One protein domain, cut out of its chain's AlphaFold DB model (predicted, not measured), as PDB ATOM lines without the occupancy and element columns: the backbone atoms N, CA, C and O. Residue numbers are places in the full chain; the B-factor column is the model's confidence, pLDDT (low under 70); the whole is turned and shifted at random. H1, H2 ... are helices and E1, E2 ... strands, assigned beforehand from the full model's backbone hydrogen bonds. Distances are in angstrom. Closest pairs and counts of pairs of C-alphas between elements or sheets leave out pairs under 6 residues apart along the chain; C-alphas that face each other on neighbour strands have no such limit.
ATOM      1  N   PRO A 622     -13.473  13.937   8.219       90.75
ATOM      2  CA  PRO A 622     -13.046  15.284   7.800       90.75
ATOM      3  C   PRO A 622     -12.970  16.296   8.966       90.75
ATOM      4  O   PRO A 622     -13.577  16.044  10.008       90.75
ATOM      5  N   PRO A 623     -12.255  17.436   8.808       93.50
ATOM      6  CA  PRO A 623     -12.012  18.412   9.878       93.50
ATOM      7  C   PRO A 623     -13.295  19.156  10.278       93.50
ATOM      8  O   PRO A 623     -13.564  20.281   9.851       93.50
ATOM      9  N   ILE A 624     -14.100  18.521  11.126       96.06
ATOM     10  CA  ILE A 624     -15.475  18.938  11.426       96.06
ATOM     11  C   ILE A 624     -15.567  20.329  12.073       96.06
ATOM     12  O   ILE A 624     -16.574  21.023  11.931       96.06
ATOM     13  N   LEU A 625     -14.508  20.773  12.753       97.31
ATOM     14  CA  LEU A 625     -14.430  22.115  13.328       97.31
ATOM     15  C   LEU A 625     -14.354  23.218  12.260       97.31
ATOM     16  O   LEU A 625     -14.860  24.316  12.495       97.31
ATOM     17  N   GLU A 626     -13.802  22.938  11.076       96.94
ATOM     18  CA  GLU A 626     -13.875  23.867   9.943       96.94
ATOM     19  C   GLU A 626     -15.330  24.006   9.475       96.94
ATOM     20  O   GLU A 626     -15.823  25.113   9.270       96.94
ATOM     21  N   ASN A 627     -16.070  22.893   9.406       97.00
ATOM     22  CA  ASN A 627     -17.492  22.919   9.064       97.00
ATOM     23  C   ASN A 627     -18.338  23.620  10.135       97.00
ATOM     24  O   ASN A 627     -19.277  24.327   9.780       97.00
ATOM     25  N   LEU A 628     -17.990  23.489  11.421       97.31
ATOM     26  CA  LEU A 628     -18.596  24.279  12.497       97.31
ATOM     27  C   LEU A 628     -18.369  25.780  12.271       97.31
ATOM     28  O   LEU A 628     -19.315  26.562  12.353       97.31
ATOM     29  N   SER A 629     -17.137  26.193  11.954       97.06
ATOM     30  CA  SER A 629     -16.837  27.596  11.645       97.06
ATOM     31  C   SER A 629     -17.609  28.085  10.416       97.06
ATOM     32  O   SER A 629     -18.200  29.163  10.444       97.06
ATOM     33  N   ASN A 630     -17.687  27.272   9.364       97.56
ATOM     34  CA  ASN A 630     -18.432  27.593   8.149       97.56
ATOM     35  C   ASN A 630     -19.944  27.665   8.388       97.56
ATOM     36  O   ASN A 630     -20.599  28.547   7.837       97.56
ATOM     37  N   LEU A 631     -20.494  26.825   9.266       96.75
ATOM     38  CA  LEU A 631     -21.884  26.901   9.713       96.75
ATOM     39  C   LEU A 631     -22.165  28.220  10.454       96.75
ATOM     40  O   LEU A 631     -23.176  28.885  10.197       96.75
ATOM     41  N   GLU A 632     -21.254  28.645  11.333       96.00
ATOM     42  CA  GLU A 632     -21.332  29.948  12.003       96.00
ATOM     43  C   GLU A 632     -21.237  31.102  10.990       96.00
ATOM     44  O   GLU A 632     -22.062  32.015  11.033       96.00
ATOM     45  N   LYS A 633     -20.313  31.051  10.021       96.19
ATOM     46  CA  LYS A 633     -20.182  32.050   8.938       96.19
ATOM     47  C   LYS A 633     -21.433  32.104   8.046       96.19
ATOM     48  O   LYS A 633     -21.923  33.188   7.726       96.19
ATOM     49  N   LEU A 634     -21.994  30.951   7.683       96.69
ATOM     50  CA  LEU A 634     -23.215  30.830   6.880       96.69
ATOM     51  C   LEU A 634     -24.407  31.500   7.567       96.69
ATOM     52  O   LEU A 634     -25.195  32.191   6.921       96.69
ATOM     53  N   THR A 635     -24.528  31.318   8.878       95.56
ATOM     54  CA  THR A 635     -25.689  31.780   9.651       95.56
ATOM     55  C   THR A 635     -25.494  33.152  10.304       95.56
ATOM     56  O   THR A 635     -26.465  33.751  10.761       95.56
ATOM     57  N   SER A 636     -24.278  33.703  10.272       94.69
ATOM     58  CA  SER A 636     -23.950  35.051  10.761       94.69
ATOM     59  C   SER A 636     -23.889  36.088   9.636       94.69
ATOM     60  O   SER A 636     -23.861  35.759   8.445       94.69
ATOM     61  N   ARG A 637     -23.825  37.375   9.998       92.19
ATOM     62  CA  ARG A 637     -23.412  38.430   9.059       92.19
ATOM     63  C   ARG A 637     -21.903  38.334   8.829       92.19
ATOM     64  O   ARG A 637     -21.149  38.297   9.798       92.19
ATOM     65  N   THR A 638     -21.470  38.336   7.570       94.19
ATOM     66  CA  THR A 638     -20.055  38.184   7.203       94.19
ATOM     67  C   THR A 638     -19.567  39.247   6.219       94.19
ATOM     68  O   THR A 638     -20.356  39.847   5.483       94.19
ATOM     69  N   THR A 639     -18.253  39.470   6.203       93.50
ATOM     70  CA  THR A 639     -17.532  40.344   5.268       93.50
ATOM     71  C   THR A 639     -16.318  39.618   4.673       93.50
ATOM     72  O   THR A 639     -15.823  38.658   5.261       93.50
ATOM     73  N   ARG A 640     -15.859  40.074   3.502       93.38
ATOM     74  CA  ARG A 640     -14.579  39.681   2.872       93.38
ATOM     75  C   ARG A 640     -13.673  40.890   2.635       93.38
ATOM     76  O   ARG A 640     -12.764  40.841   1.820       93.38
ATOM     77  N   THR A 641     -13.955  41.993   3.308       94.25
ATOM     78  CA  THR A 641     -13.114  43.183   3.293       94.25
ATOM     79  C   THR A 641     -12.822  43.593   4.724       94.25
ATOM     80  O   THR A 641     -13.641  43.347   5.619       94.25
ATOM     81  N   SER A 642     -11.681  44.240   4.925       92.25
ATOM     82  CA  SER A 642     -11.302  44.854   6.195       92.25
ATOM     83  C   SER A 642     -12.351  45.885   6.676       92.25
ATOM     84  O   SER A 642     -13.218  46.292   5.889       92.25
ATOM     85  N   PRO A 643     -12.330  46.309   7.957       87.19
ATOM     86  CA  PRO A 643     -13.321  47.227   8.535       87.19
ATOM     87  C   PRO A 643     -13.599  48.504   7.728       87.19
ATOM     88  O   PRO A 643     -14.742  48.961   7.674       87.19
ATOM     89  N   HIS A 644     -12.578  49.071   7.088       90.06
ATOM     90  CA  HIS A 644     -12.665  50.262   6.244       90.06
ATOM     91  C   HIS A 644     -12.784  49.948   4.745       90.06
ATOM     92  O   HIS A 644     -12.818  50.867   3.930       90.06
ATOM     93  N   GLY A 645     -12.876  48.670   4.366       91.81
ATOM     94  CA  GLY A 645     -13.036  48.233   2.978       91.81
ATOM     95  C   GLY A 645     -11.776  48.372   2.120       91.81
ATOM     96  O   GLY A 645     -11.872  48.331   0.899       91.81
ATOM     97  N   THR A 646     -10.611  48.575   2.738       94.12
ATOM     98  CA  THR A 646      -9.344  48.877   2.051       94.12
ATOM     99  C   THR A 646      -8.567  47.632   1.646       94.12
ATOM    100  O   THR A 646      -7.799  47.694   0.689       94.12
ATOM    101  N   VAL A 647      -8.754  46.521   2.361       95.69
ATOM    102  CA  VAL A 647      -8.078  45.249   2.094       95.69
ATOM    103  C   VAL A 647      -9.116  44.180   1.772       95.69
ATOM    104  O   VAL A 647     -10.044  43.948   2.549       95.69
ATOM    105  N   GLN A 648      -8.952  43.526   0.626       95.62
ATOM    106  CA  GLN A 648      -9.667  42.318   0.242       95.62
ATOM    107  C   GLN A 648      -9.084  41.126   1.004       95.62
ATOM    108  O   GLN A 648      -7.876  40.896   0.970       95.62
ATOM    109  N   LEU A 649      -9.962  40.385   1.673       95.44
ATOM    110  CA  LEU A 649      -9.629  39.219   2.485       95.44
ATOM    111  C   LEU A 649      -9.894  37.930   1.704       95.44
ATOM    112  O   LEU A 649     -10.828  37.864   0.887       95.44
ATOM    113  N   GLU A 650      -9.107  36.900   1.993       93.12
ATOM    114  CA  GLU A 650      -9.279  35.573   1.406       93.12
ATOM    115  C   GLU A 650     -10.426  34.815   2.092       93.12
ATOM    116  O   GLU A 650     -11.311  34.281   1.415       93.12
ATOM    117  N   HIS A 651     -10.494  34.868   3.425       93.88
ATOM    118  CA  HIS A 651     -11.473  34.155   4.246       93.88
ATOM    119  C   HIS A 651     -12.658  35.035   4.679       93.88
ATOM    120  O   HIS A 651     -12.554  36.251   4.868       93.88
ATOM    121  N   LEU A 652     -13.822  34.408   4.889       94.19
ATOM    122  CA  LEU A 652     -15.005  35.088   5.422       94.19
ATOM    123  C   LEU A 652     -14.823  35.420   6.904       94.19
ATOM    124  O   LEU A 652     -14.640  34.531   7.736       94.19
ATOM    125  N   GLN A 653     -15.015  36.691   7.245       92.69
ATOM    126  CA  GLN A 653     -14.986  37.173   8.623       92.69
ATOM    127  C   GLN A 653     -16.401  37.427   9.136       92.69
ATOM    128  O   GLN A 653     -17.229  38.008   8.432       92.69
ATOM    129  N   VAL A 654     -16.691  37.011  10.370       91.56
ATOM    130  CA  VAL A 654     -17.957  37.333  11.045       91.56
ATOM    131  C   VAL A 654     -17.906  38.780  11.531       91.56
ATOM    132  O   VAL A 654     -16.956  39.189  12.191       91.56
ATOM    133  N   VAL A 655     -18.937  39.561  11.211       89.06
ATOM    134  CA  VAL A 655     -19.043  40.954  11.665       89.06
ATOM    135  C   VAL A 655     -19.326  40.987  13.169       89.06
ATOM    136  O   VAL A 655     -20.167  40.234  13.671       89.06
ATOM    137  N   GLU A 656     -18.641  41.881  13.884       81.56
ATOM    138  CA  GLU A 656     -18.768  42.021  15.335       81.56
ATOM    139  C   GLU A 656     -20.229  42.232  15.780       81.56
ATOM    140  O   GLU A 656     -21.018  42.915  15.124       81.56
ATOM    141  N   GLY A 657     -20.605  41.611  16.904       77.00
ATOM    142  CA  GLY A 657     -21.936  41.740  17.511       77.00
ATOM    143  C   GLY A 657     -23.049  40.915  16.847       77.00
ATOM    144  O   GLY A 657     -24.164  40.904  17.359       77.00
ATOM    145  N   GLY A 658     -22.763  40.202  15.749       80.38
ATOM    146  CA  GLY A 658     -23.760  39.469  14.955       80.38
ATOM    147  C   GLY A 658     -23.520  37.964  14.802       80.38
ATOM    148  O   GLY A 658     -24.026  37.376  13.843       80.38
ATOM    149  N   ARG A 659     -22.728  37.341  15.687       90.88
ATOM    150  CA  ARG A 659     -22.393  35.908  15.608       90.88
ATOM    151  C   ARG A 659     -23.575  35.022  16.014       90.88
ATOM    152  O   ARG A 659     -24.042  35.064  17.155       90.88
ATOM    153  N   GLN A 660     -23.966  34.140  15.104       92.62
ATOM    154  CA  GLN A 660     -24.775  32.963  15.384       92.62
ATOM    155  C   GLN A 660     -23.848  31.824  15.833       92.62
ATOM    156  O   GLN A 660     -23.188  31.193  15.013       92.62
ATOM    157  N   GLN A 661     -23.767  31.586  17.141       91.44
ATOM    158  CA  GLN A 661     -22.924  30.540  17.715       91.44
ATOM    159  C   GLN A 661     -23.618  29.179  17.629       91.44
ATOM    160  O   GLN A 661     -24.832  29.073  17.852       91.44
ATOM    161  N   TRP A 662     -22.811  28.150  17.368       93.50
ATOM    162  CA  TRP A 662     -23.221  26.753  17.385       93.50
ATOM    163  C   TRP A 662     -22.335  25.936  18.340       93.50
ATOM    164  O   TRP A 662     -21.119  26.138  18.403       93.50
ATOM    165  N   HIS A 663     -22.955  25.023  19.083       89.94
ATOM    166  CA  HIS A 663     -22.280  23.964  19.834       89.94
ATOM    167  C   HIS A 663     -22.166  22.695  18.998       89.94
ATOM    168  O   HIS A 663     -22.996  22.476  18.116       89.94
ATOM    169  N   ILE A 664     -21.172  21.858  19.301       91.06
ATOM    170  CA  ILE A 664     -20.933  20.574  18.627       91.06
ATOM    171  C   ILE A 664     -20.852  19.415  19.625       91.06
ATOM    172  O   ILE A 664     -20.243  19.525  20.689       91.06
ATOM    173  N   GLN A 665     -21.460  18.283  19.270       86.75
ATOM    174  CA  GLN A 665     -21.395  17.026  20.017       86.75
ATOM    175  C   GLN A 665     -21.270  15.837  19.055       86.75
ATOM    176  O   GLN A 665     -21.763  15.894  17.928       86.75
ATOM    177  N   ARG A 666     -20.646  14.740  19.503       83.12
ATOM    178  CA  ARG A 666     -20.745  13.446  18.803       83.12
ATOM    179  C   ARG A 666     -22.107  12.831  19.093       83.12
ATOM    180  O   ARG A 666     -22.569  12.895  20.231       83.12
ATOM    181  N   ASP A 667     -22.713  12.196  18.097       76.62
ATOM    182  CA  ASP A 667     -23.979  11.483  18.305       76.62
ATOM    183  C   ASP A 667     -23.798  10.118  18.996       76.62
ATOM    184  O   ASP A 667     -24.738   9.626  19.612       76.62
ATOM    185  N   GLY A 668     -22.586   9.552  18.966       69.94
ATOM    186  CA  GLY A 668     -22.250   8.236  19.527       69.94
ATOM    187  C   GLY A 668     -22.159   7.109  18.490       69.94
ATOM    188  O   GLY A 668     -21.683   6.025  18.820       69.94
ATOM    189  N   GLU A 669     -22.537   7.376  17.240       70.56
ATOM    190  CA  GLU A 669     -22.546   6.437  16.106       70.56
ATOM    191  C   GLU A 669     -21.603   6.878  14.971       70.56
ATOM    192  O   GLU A 669     -21.614   6.313  13.879       70.56
ATOM    193  N   GLY A 670     -20.753   7.874  15.232       74.44
ATOM    194  CA  GLY A 670     -19.803   8.431  14.265       74.44
ATOM    195  C   GLY A 670     -20.329   9.648  13.497       74.44
ATOM    196  O   GLY A 670     -19.642  10.132  12.602       74.44
ATOM    197  N   GLY A 671     -21.521  10.147  13.831       85.06
ATOM    198  CA  GLY A 671     -22.066  11.409  13.341       85.06
ATOM    199  C   GLY A 671     -21.945  12.550  14.357       85.06
ATOM    200  O   GLY A 671     -21.344  12.422  15.432       85.06
ATOM    201  N   TYR A 672     -22.541  13.689  14.006       91.38
ATOM    202  CA  TYR A 672     -22.413  14.947  14.746       91.38
ATOM    203  C   TYR A 672     -23.755  15.638  14.950       91.38
ATOM    204  O   TYR A 672     -24.628  15.608  14.086       91.38
ATOM    205  N   ILE A 673     -23.895  16.319  16.083       89.44
ATOM    206  CA  ILE A 673     -25.040  17.172  16.396       89.44
ATOM    207  C   ILE A 673     -24.528  18.595  16.583       89.44
ATOM    208  O   ILE A 673     -23.673  18.841  17.434       89.44
ATOM    209  N   PHE A 674     -25.083  19.526  15.811       94.56
ATOM    210  CA  PHE A 674     -24.856  20.957  15.964       94.56
ATOM    211  C   PHE A 674     -26.085  21.619  16.577       94.56
ATOM    212  O   PHE A 674     -27.201  21.370  16.126       94.56
ATOM    213  N   GLN A 675     -25.895  22.492  17.565       90.00
ATOM    214  CA  GLN A 675     -26.986  23.209  18.230       90.00
ATOM    215  C   GLN A 675     -26.747  24.719  18.231       90.00
ATOM    216  O   GLN A 675     -25.742  25.185  18.760       90.00
ATOM    217  N   ALA A 676     -27.696  25.491  17.705       88.31
ATOM    218  CA  ALA A 676     -27.666  26.948  17.784       88.31
ATOM    219  C   ALA A 676     -27.934  27.418  19.223       88.31
ATOM    220  O   ALA A 676     -28.893  26.964  19.852       88.31
ATOM    221  N   VAL A 677     -27.114  28.348  19.729       81.00
ATOM    222  CA  VAL A 677     -27.199  28.828  21.128       81.00
ATOM    223  C   VAL A 677     -27.262  30.339  21.315       81.00
ATOM    224  O   VAL A 677     -27.472  30.813  22.429       81.00
ATOM    225  N   SER A 678     -27.121  31.113  20.245       77.62
ATOM    226  CA  SER A 678     -27.325  32.565  20.259       77.62
ATOM    227  C   SER A 678     -28.205  32.996  19.082       77.62
ATOM    228  O   SER A 678     -28.735  32.146  18.372       77.62
ATOM    229  N   GLY A 679     -28.367  34.304  18.868       80.38
ATOM    230  CA  GLY A 679     -28.906  34.856  17.622       80.38
ATOM    231  C   GLY A 679     -30.371  34.514  17.333       80.38
ATOM    232  O   GLY A 679     -31.221  34.620  18.213       80.38
ATOM    233  N   ASP A 680     -30.652  34.162  16.076       86.75
ATOM    234  CA  ASP A 680     -31.988  33.852  15.552       86.75
ATOM    235  C   ASP A 680     -32.005  32.405  15.027       86.75
ATOM    236  O   ASP A 680     -31.698  32.153  13.852       86.75
ATOM    237  N   PRO A 681     -32.355  31.429  15.887       86.06
ATOM    238  CA  PRO A 681     -32.361  30.017  15.520       86.06
ATOM    239  C   PRO A 681     -33.303  29.696  14.356       86.06
ATOM    240  O   PRO A 681     -32.991  28.836  13.530       86.06
ATOM    241  N   ALA A 682     -34.436  30.395  14.236       88.00
ATOM    242  CA  ALA A 682     -35.391  30.159  13.159       88.00
ATOM    243  C   ALA A 682     -34.798  30.550  11.797       88.00
ATOM    244  O   ALA A 682     -34.856  29.761  10.845       88.00
ATOM    245  N   LYS A 683     -34.166  31.728  11.714       91.56
ATOM    246  CA  LYS A 683     -33.451  32.176  10.510       91.56
ATOM    247  C   LYS A 683     -32.229  31.312  10.208       91.56
ATOM    248  O   LYS A 683     -31.977  30.992   9.041       91.56
ATOM    249  N   ALA A 684     -31.486  30.910  11.238       92.38
ATOM    250  CA  ALA A 684     -30.334  30.032  11.089       92.38
ATOM    251  C   ALA A 684     -30.753  28.680  10.488       92.38
ATOM    252  O   ALA A 684     -30.181  28.254   9.486       92.38
ATOM    253  N   ARG A 685     -31.823  28.061  11.008       93.75
ATOM    254  CA  ARG A 685     -32.400  26.822  10.461       93.75
ATOM    255  C   ARG A 685     -32.825  26.976   9.002       93.75
ATOM    256  O   ARG A 685     -32.528  26.098   8.197       93.75
ATOM    257  N   ALA A 686     -33.519  28.062   8.660       94.31
ATOM    258  CA  ALA A 686     -33.962  28.304   7.288       94.31
ATOM    259  C   ALA A 686     -32.771  28.389   6.319       94.31
ATOM    260  O   ALA A 686     -32.758  27.683   5.315       94.31
ATOM    261  N   THR A 687     -31.751  29.175   6.677       95.94
ATOM    262  CA  THR A 687     -30.508  29.328   5.899       95.94
ATOM    263  C   THR A 687     -29.783  27.992   5.713       95.94
ATOM    264  O   THR A 687     -29.377  27.650   4.608       95.94
ATOM    265  N   VAL A 688     -29.638  27.210   6.788       96.62
ATOM    266  CA  VAL A 688     -28.974  25.899   6.734       96.62
ATOM    267  C   VAL A 688     -29.732  24.945   5.816       96.62
ATOM    268  O   VAL A 688     -29.132  24.330   4.943       96.62
ATOM    269  N   ASN A 689     -31.054  24.852   5.967       96.69
ATOM    270  CA  ASN A 689     -31.879  23.960   5.152       96.69
ATOM    271  C   ASN A 689     -31.859  24.310   3.669       96.69
ATOM    272  O   ASN A 689     -31.980  23.410   2.838       96.69
ATOM    273  N   ASP A 690     -31.715  25.590   3.338       96.56
ATOM    274  CA  ASP A 690     -31.606  26.014   1.952       96.56
ATOM    275  C   ASP A 690     -30.300  25.528   1.311       96.56
ATOM    276  O   ASP A 690     -30.334  24.863   0.274       96.56
ATOM    277  N   LEU A 691     -29.164  25.714   1.996       95.56
ATOM    278  CA  LEU A 691     -27.871  25.199   1.534       95.56
ATOM    279  C   LEU A 691     -27.855  23.662   1.435       95.56
ATOM    280  O   LEU A 691     -27.361  23.111   0.449       95.56
ATOM    281  N   LEU A 692     -28.404  22.957   2.432       96.25
ATOM    282  CA  LEU A 692     -28.472  21.488   2.428       96.25
ATOM    283  C   LEU A 692     -29.312  20.967   1.253       96.25
ATOM    284  O   LEU A 692     -28.908  20.009   0.594       96.25
ATOM    285  N   ARG A 693     -30.439  21.628   0.948       96.19
ATOM    286  CA  ARG A 693     -31.285  21.295  -0.207       96.19
ATOM    287  C   ARG A 693     -30.555  21.546  -1.522       96.19
ATOM    288  O   ARG A 693     -30.562  20.666  -2.378       96.19
ATOM    289  N   ALA A 694     -29.904  22.699  -1.669       94.00
ATOM    290  CA  ALA A 694     -29.100  23.018  -2.850       94.00
ATOM    291  C   ALA A 694     -27.951  22.014  -3.066       94.00
ATOM    292  O   ALA A 694     -27.548  21.761  -4.198       94.00
ATOM    293  N   SER A 695     -27.472  21.396  -1.983       94.62
ATOM    294  CA  SER A 695     -26.418  20.374  -1.992       94.62
ATOM    295  C   SER A 695     -26.943  18.932  -2.093       94.62
ATOM    296  O   SER A 695     -26.157  17.995  -1.977       94.62
ATOM    297  N   ASN A 696     -28.253  18.730  -2.297       95.31
ATOM    298  CA  ASN A 696     -28.914  17.419  -2.369       95.31
ATOM    299  C   ASN A 696     -28.673  16.509  -1.148       95.31
ATOM    300  O   ASN A 696     -28.626  15.283  -1.275       95.31
ATOM    301  N   LEU A 697     -28.525  17.088   0.046       95.00
ATOM    302  CA  LEU A 697     -28.325  16.314   1.270       95.00
ATOM    303  C   LEU A 697     -29.674  15.826   1.837       95.00
ATOM    304  O   LEU A 697     -30.622  16.607   1.926       95.00
ATOM    305  N   PRO A 698     -29.789  14.545   2.247       92.62
ATOM    306  CA  PRO A 698     -31.072  13.917   2.588       92.62
ATOM    307  C   PRO A 698     -31.569  14.228   4.013       92.62
ATOM    308  O   PRO A 698     -32.533  13.623   4.478       92.62
ATOM    309  N   PHE A 699     -30.907  15.137   4.725       91.12
ATOM    310  CA  PHE A 699     -31.223  15.528   6.097       91.12
ATOM    311  C   PHE A 699     -31.373  17.048   6.193       91.12
ATOM    312  O   PHE A 699     -30.995  17.792   5.288       91.12
ATOM    313  N   LYS A 700     -31.955  17.516   7.297       92.31
ATOM    314  CA  LYS A 700     -32.264  18.928   7.522       92.31
ATOM    315  C   LYS A 700     -31.980  19.323   8.966       92.31
ATOM    316  O   LYS A 700     -31.939  18.480   9.855       92.31
ATOM    317  N   ALA A 701     -31.814  20.617   9.184       90.94
ATOM    318  CA  ALA A 701     -31.898  21.216  10.498       90.94
ATOM    319  C   ALA A 701     -33.365  21.286  10.964       90.94
ATOM    320  O   ALA A 701     -34.249  21.757  10.235       90.94
ATOM    321  N   ASP A 702     -33.594  20.871  12.205       87.56
ATOM    322  CA  ASP A 702     -34.883  20.829  12.897       87.56
ATOM    323  C   ASP A 702     -34.890  21.776  14.112       87.56
ATOM    324  O   ASP A 702     -33.877  22.381  14.462       87.56
ATOM    325  N   GLY A 703     -36.051  21.961  14.743       79.75
ATOM    326  CA  GLY A 703     -36.226  22.796  15.938       79.75
ATOM    327  C   GLY A 703     -37.486  23.661  15.889       79.75
ATOM    328  O   GLY A 703     -38.304  23.537  14.977       79.75
ATOM    329  N   ASP A 704     -37.631  24.558  16.862       74.94
ATOM    330  CA  ASP A 704     -38.759  25.493  16.984       74.94
ATOM    331  C   ASP A 704     -38.321  26.963  16.815       74.94
ATOM    332  O   ASP A 704     -37.297  27.251  16.201       74.94
ATOM    333  N   ALA A 705     -39.119  27.931  17.273       72.75
ATOM    334  CA  ALA A 705     -38.757  29.348  17.168       72.75
ATOM    335  C   ALA A 705     -37.531  29.728  18.024       72.75
ATOM    336  O   ALA A 705     -36.856  30.704  17.716       72.75
ATOM    337  N   ALA A 706     -37.240  28.965  19.081       74.31
ATOM    338  CA  ALA A 706     -36.174  29.247  20.039       74.31
ATOM    339  C   ALA A 706     -34.965  28.313  19.882       74.31
ATOM    340  O   ALA A 706     -33.968  28.478  20.582       74.31
ATOM    341  N   THR A 707     -35.045  27.316  19.000       75.19
ATOM    342  CA  THR A 707     -34.021  26.281  18.872       75.19
ATOM    343  C   THR A 707     -33.781  25.875  17.422       75.19
ATOM    344  O   THR A 707     -34.700  25.810  16.605       75.19
ATOM    345  N   ALA A 708     -32.524  25.565  17.109       86.12
ATOM    346  CA  ALA A 708     -32.138  24.940  15.854       86.12
ATOM    347  C   ALA A 708     -31.076  23.874  16.119       86.12
ATOM    348  O   ALA A 708     -30.091  24.133  16.813       86.12
ATOM    349  N   TYR A 709     -31.296  22.691  15.558       87.25
ATOM    350  CA  TYR A 709     -30.415  21.539  15.669       87.25
ATOM    351  C   TYR A 709     -30.165  20.964  14.287       87.25
ATOM    352  O   TYR A 709     -31.096  20.830  13.499       87.25
ATOM    353  N   LEU A 710     -28.928  20.585  14.009       93.81
ATOM    354  CA  LEU A 710     -28.559  19.860  12.806       93.81
ATOM    355  C   LEU A 710     -27.905  18.545  13.217       93.81
ATOM    356  O   LEU A 710     -26.814  18.549  13.782       93.81
ATOM    357  N   HIS A 711     -28.571  17.428  12.932       92.94
ATOM    358  CA  HIS A 711     -27.972  16.101  13.053       92.94
ATOM    359  C   HIS A 711     -27.381  15.705  11.702       92.94
ATOM    360  O   HIS A 711     -28.093  15.654  10.701       92.94
ATOM    361  N   VAL A 712     -26.075  15.448  11.683       93.38
ATOM    362  CA  VAL A 712     -25.338  14.929  10.531       93.38
ATOM    363  C   VAL A 712     -25.026  13.457  10.803       93.38
ATOM    364  O   VAL A 712     -24.136  13.173  11.610       93.38
ATOM    365  N   PRO A 713     -25.735  12.512  10.160       89.50
ATOM    366  CA  PRO A 713     -25.484  11.086  10.346       89.50
ATOM    367  C   PRO A 713     -24.082  10.691   9.876       89.50
ATOM    368  O   PRO A 713     -23.590  11.248   8.892       89.50
ATOM    369  N   ALA A 714     -23.486   9.670  10.498       90.00
ATOM    370  CA  ALA A 714     -22.151   9.159  10.159       90.00
ATOM    371  C   ALA A 714     -21.955   8.919   8.647       90.00
ATOM    372  O   ALA A 714     -20.962   9.342   8.059       90.00
ATOM    373  N   SER A 715     -22.955   8.325   7.984       92.81
ATOM    374  CA  SER A 715     -22.935   8.038   6.543       92.81
ATOM    375  C   SER A 715     -22.921   9.282   5.646       92.81
ATOM    376  O   SER A 715     -22.683   9.166   4.450       92.81
ATOM    377  N   GLN A 716     -23.236  10.458   6.191       96.44
ATOM    378  CA  GLN A 716     -23.351  11.720   5.460       96.44
ATOM    379  C   GLN A 716     -22.262  12.731   5.835       96.44
ATOM    380  O   GLN A 716     -22.214  13.802   5.238       96.44
ATOM    381  N   VAL A 717     -21.369  12.416   6.781       95.69
ATOM    382  CA  VAL A 717     -20.346  13.352   7.280       95.69
ATOM    383  C   VAL A 717     -19.452  13.881   6.157       95.69
ATOM    384  O   VAL A 717     -19.219  15.084   6.086       95.69
ATOM    385  N   GLN A 718     -18.984  13.021   5.247       96.62
ATOM    386  CA  GLN A 718     -18.136  13.457   4.129       96.62
ATOM    387  C   GLN A 718     -18.885  14.378   3.157       96.62
ATOM    388  O   GLN A 718     -18.362  15.419   2.763       96.62
ATOM    389  N   ALA A 719     -20.125  14.025   2.804       97.12
ATOM    390  CA  ALA A 719     -20.953  14.826   1.907       97.12
ATOM    391  C   ALA A 719     -21.318  16.181   2.538       97.12
ATOM    392  O   ALA A 719     -21.231  17.219   1.885       97.12
ATOM    393  N   PHE A 720     -21.646  16.184   3.833       97.38
ATOM    394  CA  PHE A 720     -21.843  17.397   4.619       97.38
ATOM    395  C   PHE A 720     -20.590  18.271   4.638       97.38
ATOM    396  O   PHE A 720     -20.686  19.470   4.388       97.38
ATOM    397  N   ALA A 721     -19.421  17.683   4.898       96.81
ATOM    398  CA  ALA A 721     -18.173  18.427   4.981       96.81
ATOM    399  C   ALA A 721     -17.816  19.110   3.652       96.81
ATOM    400  O   ALA A 721     -17.386  20.264   3.651       96.81
ATOM    401  N   ALA A 722     -18.051  18.426   2.526       96.69
ATOM    402  CA  ALA A 722     -17.875  18.989   1.191       96.69
ATOM    403  C   ALA A 722     -18.887  20.111   0.896       96.69
ATOM    404  O   ALA A 722     -18.506  21.179   0.410       96.69
ATOM    405  N   ALA A 723     -20.167  19.900   1.226       96.25
ATOM    406  CA  ALA A 723     -21.219  20.902   1.053       96.25
ATOM    407  C   ALA A 723     -20.960  22.163   1.893       96.25
ATOM    408  O   ALA A 723     -21.105  23.275   1.393       96.25
ATOM    409  N   MET A 724     -20.503  21.993   3.134       96.44
ATOM    410  CA  MET A 724     -20.190  23.055   4.095       96.44
ATOM    411  C   MET A 724     -18.721  23.519   4.005       96.44
ATOM    412  O   MET A 724     -18.091  23.846   5.017       96.44
ATOM    413  N   SER A 725     -18.149  23.524   2.799       96.12
ATOM    414  CA  SER A 725     -16.852  24.151   2.528       96.12
ATOM    415  C   SER A 725     -16.977  25.679   2.513       96.12
ATOM    416  O   SER A 725     -18.036  26.223   2.195       96.12
ATOM    417  N   GLU A 726     -15.896  26.397   2.832       95.50
ATOM    418  CA  GLU A 726     -15.938  27.866   2.859       95.50
ATOM    419  C   GLU A 726     -16.259  28.444   1.474       95.50
ATOM    420  O   GLU A 726     -17.045  29.382   1.377       95.50
ATOM    421  N   ALA A 727     -15.748  27.833   0.401       95.69
ATOM    422  CA  ALA A 727     -16.053  28.227  -0.974       95.69
ATOM    423  C   ALA A 727     -17.561  28.164  -1.279       95.69
ATOM    424  O   ALA A 727     -18.116  29.106  -1.847       95.69
ATOM    425  N   ASN A 728     -18.249  27.105  -0.842       96.56
ATOM    426  CA  ASN A 728     -19.697  26.990  -1.015       96.56
ATOM    427  C   ASN A 728     -20.459  28.004  -0.155       96.56
ATOM    428  O   ASN A 728     -21.458  28.562  -0.607       96.56
ATOM    429  N   VAL A 729     -19.984  28.286   1.065       97.00
ATOM    430  CA  VAL A 729     -20.576  29.333   1.912       97.00
ATOM    431  C   VAL A 729     -20.399  30.715   1.278       97.00
ATOM    432  O   VAL A 729     -21.343  31.503   1.290       97.00
ATOM    433  N   ILE A 730     -19.237  31.009   0.686       95.75
ATOM    434  CA  ILE A 730     -18.991  32.244  -0.072       95.75
ATOM    435  C   ILE A 730     -19.965  32.341  -1.246       95.75
ATOM    436  O   ILE A 730     -20.703  33.323  -1.325       95.75
ATOM    437  N   ALA A 731     -20.034  31.312  -2.093       95.62
ATOM    438  CA  ALA A 731     -20.920  31.291  -3.256       95.62
ATOM    439  C   ALA A 731     -22.395  31.479  -2.858       95.62
ATOM    440  O   ALA A 731     -23.112  32.276  -3.463       95.62
ATOM    441  N   TYR A 732     -22.837  30.811  -1.786       95.81
ATOM    442  CA  TYR A 732     -24.178  30.995  -1.236       95.81
ATOM    443  C   TYR A 732     -24.410  32.445  -0.792       95.81
ATOM    444  O   TYR A 732     -25.425  33.041  -1.142       95.81
ATOM    445  N   LYS A 733     -23.480  33.035  -0.030       93.62
ATOM    446  CA  LYS A 733     -23.606  34.415   0.461       93.62
ATOM    447  C   LYS A 733     -23.626  35.430  -0.676       93.62
ATOM    448  O   LYS A 733     -24.364  36.401  -0.579       93.62
ATOM    449  N   GLU A 734     -22.827  35.229  -1.717       91.44
ATOM    450  CA  GLU A 734     -22.767  36.119  -2.879       91.44
ATOM    451  C   GLU A 734     -24.035  36.027  -3.737       91.44
ATOM    452  O   GLU A 734     -24.533  37.061  -4.169       91.44
ATOM    453  N   GLY A 735     -24.624  34.836  -3.898       90.12
ATOM    454  CA  GLY A 735     -25.897  34.659  -4.613       90.12
ATOM    455  C   GLY A 735     -27.139  35.200  -3.885       90.12
ATOM    456  O   GLY A 735     -28.202  35.292  -4.492       90.12
ATOM    457  N   HIS A 736     -27.013  35.550  -2.600       85.75
ATOM    458  CA  HIS A 736     -28.099  36.058  -1.746       85.75
ATOM    459  C   HIS A 736     -27.823  37.465  -1.180       85.75
ATOM    460  O   HIS A 736     -28.504  37.892  -0.240       85.75
TER     461      HIS A 736
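What this domain is: This is residues 622 to 736 of the 737 residues of an uncharacterized protein of Bilophila sp. 4_1_30 (UniProt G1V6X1). Helix H1 is the core, between the three-stranded sheet E3-E4-E5 and the two-stranded hairpin E1-E2, which makes one end of the long axis. H2 and H4 pack on H1, and H3 lies near the sheet's E5 edge. You have 115 residues with four named helices and five named strands, in the order H1 E1 E2 E3 E4 H2 E5 H3 H4, a mixed class with both sheets antiparallel. The whole is compact, radius of gyration of the C-alphas 13.9 A, and spans 46 by 28 by 22 A.

Where its parts are: Find C-alpha 624 at (-15.475, 18.938, 11.426); from there H1 runs 16.5 A to residue 635. Next come E1, residues 638 to 641; E2, 648 to 654; E3, 662 to 666; and E4, 672 to 676. H2, 681 to 694, is 19.9 A long. E5 is 709 to 712, H3 714 to 723, and H4 726 to 735, ending at (-25.897, 34.659, -4.613).

How they stand to each other: H1 and H2 are on one face of E3-E4-E5, two layers; H3 only grazes that sheet. Look for N 663 and O 675, 2.8 A, between E3 and E4, and N 674 and O 710, 2.8 A, between E4 and E5. H1 touches H2 (C-alphas 635 and 684, 5.2 A) and H4 (634 and 729, 5.8 A; shallow tilt of 12 degrees, the same way). In hairpin E1-E2, N 639 and O 653 are 2.9 A apart. O i to N i+4 pairs are within hydrogen-bond range throughout H1, H2 and H4, and in 4 of 6 in H3.

The domain as a whole: The C-alphas of Thr 646 and Glu 669 are farthest apart, 46.6 A. The printed part has no cut. The H2 to E5 link is long; residue 668 is under pLDDT 70.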